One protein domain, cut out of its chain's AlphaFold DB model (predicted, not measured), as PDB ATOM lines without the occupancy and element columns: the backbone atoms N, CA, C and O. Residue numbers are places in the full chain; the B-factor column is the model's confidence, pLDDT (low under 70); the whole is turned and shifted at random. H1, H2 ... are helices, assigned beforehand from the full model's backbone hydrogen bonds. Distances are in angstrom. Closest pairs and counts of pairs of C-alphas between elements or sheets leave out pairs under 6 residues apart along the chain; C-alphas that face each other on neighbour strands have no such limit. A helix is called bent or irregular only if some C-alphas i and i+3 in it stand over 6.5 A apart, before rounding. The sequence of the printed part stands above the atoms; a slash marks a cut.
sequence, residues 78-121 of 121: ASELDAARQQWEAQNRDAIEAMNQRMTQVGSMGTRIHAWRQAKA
ATOM      1  N   ALA A  78     -24.552 -17.649 -55.871       91.56
ATOM      2  CA  ALA A  78     -25.298 -18.764 -55.282       91.56
ATOM      3  C   ALA A  78     -24.396 -19.727 -54.487       91.56
ATOM      4  O   ALA A  78     -24.748 -20.119 -53.377       91.56
ATOM      5  N   SER A  79     -23.203 -20.043 -55.001       92.50
ATOM      6  CA  SER A  79     -22.244 -20.918 -54.314       92.50
ATOM      7  C   SER A  79     -21.719 -20.303 -53.014       92.50
ATOM      8  O   SER A  79     -21.577 -21.006 -52.015       92.50
ATOM      9  N   GLU A  80     -21.476 -18.990 -52.985       91.19
ATOM     10  CA  GLU A  80     -21.081 -18.275 -51.767       91.19
ATOM     11  C   GLU A  80     -22.203 -18.250 -50.724       91.19
ATOM     12  O   GLU A  80     -21.938 -18.340 -49.523       91.19
ATOM     13  N   LEU A  81     -23.461 -18.149 -51.165       91.81
ATOM     14  CA  LEU A  81     -24.618 -18.226 -50.274       91.81
ATOM     15  C   LEU A  81     -24.772 -19.632 -49.680       91.81
ATOM     16  O   LEU A  81     -24.975 -19.757 -48.472       91.81
ATOM     17  N   ASP A  82     -24.615 -20.680 -50.491       94.50
ATOM     18  CA  ASP A  82     -24.677 -22.067 -50.022       94.50
ATOM     19  C   ASP A  82     -23.536 -22.403 -49.051       94.50
ATOM     20  O   ASP A  82     -23.773 -23.045 -48.024       94.50
ATOM     21  N   ALA A  83     -22.314 -21.938 -49.327       94.38
ATOM     22  CA  ALA A  83     -21.176 -22.110 -48.427       94.38
ATOM     23  C   ALA A  83     -21.391 -21.374 -47.093       94.38
ATOM     24  O   ALA A  83     -21.152 -21.941 -46.025       94.38
ATOM     25  N   ALA A  84     -21.903 -20.138 -47.136       91.69
ATOM     26  CA  ALA A  84     -22.232 -19.376 -45.934       91.69
ATOM     27  C   ALA A  84     -23.337 -20.051 -45.104       91.69
ATOM     28  O   ALA A  84     -23.246 -20.073 -43.875       91.69
ATOM     29  N   ARG A  85     -24.352 -20.640 -45.756       92.25
ATOM     30  CA  ARG A  85     -25.395 -21.424 -45.079       92.25
ATOM     31  C   ARG A  85     -24.797 -22.635 -44.367       92.25
ATOM     32  O   ARG A  85     -25.028 -22.793 -43.174       92.25
ATOM     33  N   GLN A  86     -23.991 -23.440 -45.061       95.88
ATOM     34  CA  GLN A  86     -23.355 -24.629 -44.475       95.88
ATOM     35  C   GLN A  86     -22.449 -24.274 -43.293       95.88
ATOM     36  O   GLN A  86     -22.469 -24.944 -42.261       95.88
ATOM     37  N   GLN A  87     -21.673 -23.194 -43.417       95.75
ATOM     38  CA  GLN A  87     -20.819 -22.717 -42.335       95.75
ATOM     39  C   GLN A  87     -21.646 -22.288 -41.116       95.75
ATOM     40  O   GLN A  87     -21.310 -22.654 -39.989       95.75
ATOM     41  N   TRP A  88     -22.732 -21.541 -41.331       95.56
ATOM     42  CA  TRP A  88     -23.626 -21.125 -40.253       95.56
ATOM     43  C   TRP A  88     -24.299 -22.330 -39.586       95.56
ATOM     44  O   TRP A  88     -24.285 -22.428 -38.362       95.56
ATOM     45  N   GLU A  89     -24.821 -23.277 -40.364       94.94
ATOM     46  CA  GLU A  89     -25.422 -24.512 -39.846       94.94
ATOM     47  C   GLU A  89     -24.419 -25.312 -39.010       94.94
ATOM     48  O   GLU A  89     -24.749 -25.764 -37.915       94.94
ATOM     49  N   ALA A  90     -23.171 -25.431 -39.472       95.50
ATOM     50  CA  ALA A  90     -22.122 -26.123 -38.732       95.50
ATOM     51  C   ALA A  90     -21.793 -25.439 -37.396       95.50
ATOM     52  O   ALA A  90     -21.579 -26.134 -36.403       95.50
ATOM     53  N   GLN A  91     -21.771 -24.103 -37.365       97.31
ATOM     54  CA  GLN A  91     -21.523 -23.314 -36.152       97.31
ATOM     55  C   GLN A  91     -22.705 -23.325 -35.175       97.31
ATOM     56  O   GLN A  91     -22.502 -23.180 -33.974       97.31
ATOM     57  N   ASN A  92     -23.931 -23.489 -35.675       96.44
ATOM     58  CA  ASN A  92     -25.157 -23.405 -34.877       96.44
ATOM     59  C   ASN A  92     -25.796 -24.776 -34.618       96.44
ATOM     60  O   ASN A  92     -26.905 -24.835 -34.088       96.44
ATOM     61  N   ARG A  93     -25.113 -25.874 -34.969       95.38
ATOM     62  CA  ARG A  93     -25.634 -27.247 -34.885       95.38
ATOM     63  C   ARG A  93     -26.241 -27.556 -33.517       95.38
ATOM     64  O   ARG A  93     -27.397 -27.962 -33.453       95.38
ATOM     65  N   ASP A  94     -25.505 -27.285 -32.447       95.38
ATOM     66  CA  ASP A  94     -25.936 -27.606 -31.082       95.38
ATOM     67  C   ASP A  94     -27.154 -26.767 -30.662       95.38
ATOM     68  O   ASP A  94     -28.071 -27.259 -30.007       95.38
ATOM     69  N   ALA A  95     -27.214 -25.501 -31.090       94.94
ATOM     70  CA  ALA A  95     -28.353 -24.622 -30.830       94.94
ATOM     71  C   ALA A  95     -29.607 -25.064 -31.604       94.94
ATOM     72  O   ALA A  95     -30.719 -25.016 -31.070       94.94
ATOM     73  N   ILE A  96     -29.432 -25.518 -32.848       92.88
ATOM     74  CA  ILE A  96     -30.503 -26.098 -33.665       92.88
ATOM     75  C   ILE A  96     -31.015 -27.378 -33.003       92.88
ATOM     76  O   ILE A  96     -32.224 -27.552 -32.858       92.88
ATOM     77  N   GLU A  97     -30.114 -28.250 -32.551       95.00
ATOM     78  CA  GLU A  97     -30.485 -29.491 -31.878       95.00
ATOM     79  C   GLU A  97     -31.239 -29.223 -30.571       95.00
ATOM     80  O   GLU A  97     -32.330 -29.763 -30.373       95.00
ATOM     81  N   ALA A  98     -30.737 -28.323 -29.726       94.69
ATOM     82  CA  ALA A  98     -31.411 -27.926 -28.494       94.69
ATOM     83  C   ALA A  98     -32.810 -27.340 -28.761       94.69
ATOM     84  O   ALA A  98     -33.770 -27.654 -28.050       94.69
ATOM     85  N   MET A  99     -32.963 -26.520 -29.808       91.50
ATOM     86  CA  MET A  99     -34.270 -25.997 -30.215       91.50
ATOM     87  C   MET A  99     -35.200 -27.116 -30.692       91.50
ATOM     88  O   MET A  99     -36.361 -27.153 -30.289       91.50
ATOM     89  N   ASN A 100     -34.706 -28.050 -31.504       92.38
ATOM     90  CA  ASN A 100     -35.494 -29.183 -31.989       92.38
ATOM     91  C   ASN A 100     -35.968 -30.071 -30.831       92.38
ATOM     92  O   ASN A 100     -37.147 -30.424 -30.766       92.38
ATOM     93  N   GLN A 101     -35.086 -30.367 -29.872       92.38
ATOM     94  CA  GLN A 101     -35.433 -31.102 -28.654       92.38
ATOM     95  C   GLN A 101     -36.516 -30.367 -27.854       92.38
ATOM     96  O   GLN A 101     -37.523 -30.968 -27.469       92.38
ATOM     97  N   ARG A 102     -36.366 -29.048 -27.670       88.38
ATOM     98  CA  ARG A 102     -37.374 -28.214 -27.006       88.38
ATOM     99  C   ARG A 102     -38.714 -28.244 -27.742       88.38
ATOM    100  O   ARG A 102     -39.751 -28.360 -27.097       88.38
ATOM    101  N   MET A 103     -38.720 -28.144 -29.068       86.81
ATOM    102  CA  MET A 103     -39.953 -28.158 -29.862       86.81
ATOM    103  C   MET A 103     -40.688 -29.497 -29.759       86.81
ATOM    104  O   MET A 103     -41.915 -29.504 -29.642       86.81
ATOM    105  N   THR A 104     -39.958 -30.611 -29.704       86.12
ATOM    106  CA  THR A 104     -40.537 -31.934 -29.430       86.12
ATOM    107  C   THR A 104     -41.160 -32.009 -28.035       86.12
ATOM    108  O   THR A 104     -42.280 -32.493 -27.897       86.12
ATOM    109  N   GLN A 105     -40.483 -31.488 -27.006       83.38
ATOM    110  CA  GLN A 105     -40.995 -31.488 -25.627       83.38
ATOM    111  C   GLN A 105     -42.231 -30.597 -25.450       83.38
ATOM    112  O   GLN A 105     -43.169 -30.950 -24.740       83.38
ATOM    113  N   VAL A 106     -42.235 -29.424 -26.087       83.12
ATOM    114  CA  VAL A 106     -43.330 -28.446 -26.006       83.12
ATOM    115  C   VAL A 106     -44.557 -28.918 -26.797       83.12
ATOM    116  O   VAL A 106     -45.688 -28.565 -26.451       83.12
ATOM    117  N   GLY A 107     -44.345 -29.716 -27.847       80.12
ATOM    118  CA  GLY A 107     -45.401 -30.235 -28.704       80.12
ATOM    119  C   GLY A 107     -46.132 -29.147 -29.498       80.12
ATOM    120  O   GLY A 107     -45.798 -27.954 -29.486       80.12
ATOM    121  N   SER A 108     -47.172 -29.557 -30.225       86.06
ATOM    122  CA  SER A 108     -47.958 -28.625 -31.035       86.06
ATOM    123  C   SER A 108     -48.676 -27.583 -30.164       86.06
ATOM    124  O   SER A 108     -49.001 -27.819 -28.998       86.06
ATOM    125  N   MET A 109     -48.971 -26.411 -30.736       83.62
ATOM    126  CA  MET A 109     -49.790 -25.406 -30.046       83.62
ATOM    127  C   MET A 109     -51.177 -25.961 -29.677       83.62
ATOM    128  O   MET A 109     -51.681 -25.683 -28.594       83.62
ATOM    129  N   GLY A 110     -51.768 -26.802 -30.536       85.81
ATOM    130  CA  GLY A 110     -53.060 -27.442 -30.276       85.81
ATOM    131  C   GLY A 110     -53.031 -28.361 -29.053       85.81
ATOM    132  O   GLY A 110     -53.922 -28.284 -28.208       85.81
ATOM    133  N   THR A 111     -51.967 -29.157 -28.901       85.19
ATOM    134  CA  THR A 111     -51.755 -30.024 -27.727       85.19
ATOM    135  C   THR A 111     -51.685 -29.198 -26.443       85.19
ATOM    136  O   THR A 111     -52.314 -29.544 -25.443       85.19
ATOM    137  N   ARG A 112     -50.985 -28.059 -26.487       85.50
ATOM    138  CA  ARG A 112     -50.864 -27.143 -25.345       85.50
ATOM    139  C   ARG A 112     -52.191 -26.488 -24.971       85.50
ATOM    140  O   ARG A 112     -52.524 -26.421 -23.792       85.50
ATOM    141  N   ILE A 113     -52.970 -26.052 -25.961       88.38
ATOM    142  CA  ILE A 113     -54.302 -25.473 -25.734       88.38
ATOM    143  C   ILE A 113     -55.244 -26.515 -25.122       88.38
ATOM    144  O   ILE A 113     -55.984 -26.197 -24.195       88.38
ATOM    145  N   HIS A 114     -55.212 -27.759 -25.604       87.81
ATOM    146  CA  HIS A 114     -56.034 -28.839 -25.062       87.81
ATOM    147  C   HIS A 114     -55.680 -29.166 -23.602       87.81
ATOM    148  O   HIS A 114     -56.575 -29.213 -22.760       87.81
ATOM    149  N   ALA A 115     -54.390 -29.311 -23.280       87.44
ATOM    150  CA  ALA A 115     -53.932 -29.531 -21.906       87.44
ATOM    151  C   ALA A 115     -54.330 -28.374 -20.971       87.44
ATOM    152  O   ALA A 115     -54.803 -28.607 -19.861       87.44
ATOM    153  N   TRP A 116     -54.214 -27.127 -21.439       89.25
ATOM    154  CA  TRP A 116     -54.660 -25.954 -20.683       89.25
ATOM    155  C   TRP A 116     -56.173 -25.961 -20.426       89.25
ATOM    156  O   TRP A 116     -56.600 -25.650 -19.317       89.25
ATOM    157  N   ARG A 117     -56.984 -26.350 -21.420       90.62
ATOM    158  CA  ARG A 117     -58.443 -26.473 -21.261       90.62
ATOM    159  C   ARG A 117     -58.818 -27.558 -20.253       90.62
ATOM    160  O   ARG A 117     -59.715 -27.322 -19.459       90.62
ATOM    161  N   GLN A 118     -58.122 -28.698 -20.253       88.94
ATOM    162  CA  GLN A 118     -58.349 -29.751 -19.257       88.94
ATOM    163  C   GLN A 118     -57.968 -29.312 -17.841       88.94
ATOM    164  O   GLN A 118     -58.700 -29.603 -16.910       88.94
ATOM    165  N   ALA A 119     -56.866 -28.579 -17.668       88.75
ATOM    166  CA  ALA A 119     -56.433 -28.092 -16.353       88.75
ATOM    167  C   ALA A 119     -57.308 -26.952 -15.784       88.75
ATOM    168  O   ALA A 119     -57.116 -26.539 -14.642       88.75
ATOM    169  N   LYS A 120     -58.206 -26.385 -16.598       83.62
ATOM    170  CA  LYS A 120     -59.154 -25.325 -16.218       83.62
ATOM    171  C   LYS A 120     -60.587 -25.833 -16.013       83.62
ATOM    172  O   LYS A 120     -61.419 -25.028 -15.596       83.62
ATOM    173  N   ALA A 121     -60.853 -27.097 -16.341       59.62
ATOM    174  CA  ALA A 121     -62.095 -27.801 -16.030       59.62
ATOM    175  C   ALA A 121     -62.004 -28.420 -14.629       59.62
ATOM    176  O   ALA A 121     -63.060 -28.483 -13.967       59.62
TER     177      ALA A 121
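What this domain is: This is residues 78 to 121 of the 121 residues of an uncharacterized protein of Betaproteobacteria bacterium HGW-Betaproteobacteria-3 (UniProt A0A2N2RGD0). A long helix, H1, bends near residues 92 and 93 into two arms, H1a and H1b, that make a wide, open V; after a step at residues 107 and 108 a shorter helix, H2, carries the line onward. The helices follow one another end on, with no core. The printed part has 44 residues with two named helices, H1 then H2, and no named strand; its class is all helix. It is extended, a rod spanning 55 by 20 by 9 A, with a radius of gyration of the C-alphas of 17.4 A.

How they stand to each other: H1, residues 78 to 106, was assigned as one helix by its hydrogen bonds, but it is bent: C-alphas 91 and 94 are 8.0 A apart. Its arms are H1a, residues 78 to 91, and H1b, residues 94 to 106; their lines stand at 71 degrees, only just about perpendicular. A tight link of 2 residues leads to H2, residues 109 to 118. H1b and H2 are close but not clearly touching; their closest C-alphas, of Val 106 and Arg 112, are 7.7 A apart. They run the same way at a steep tilt of 37 degrees, only just past shallow. H1a and H2 are apart. In H1a, H1b and H2 every O i to N i+4 pair is within hydrogen-bond range.

Where its parts are: H1a begins at C-alpha 78, (-25.298, -18.764, -55.282), and measures 20.0 A from first to last C-alpha. H1b measures 18.1 A and ends at C-alpha 106, (-43.330, -28.446, -26.006). H2 measures 14.4 A and ends at C-alpha 118, (-58.349, -29.751, -19.257).

The domain as a whole: The two C-alphas farthest apart, of Ser 79 and Ala 121, are 55.7 A apart. Residues 78 to 121 stand free. The printed part has no cut and no long link, and it ends at the chain's last residue. The mean pLDDT of the printed part is 89.9; residue 121 is under 70.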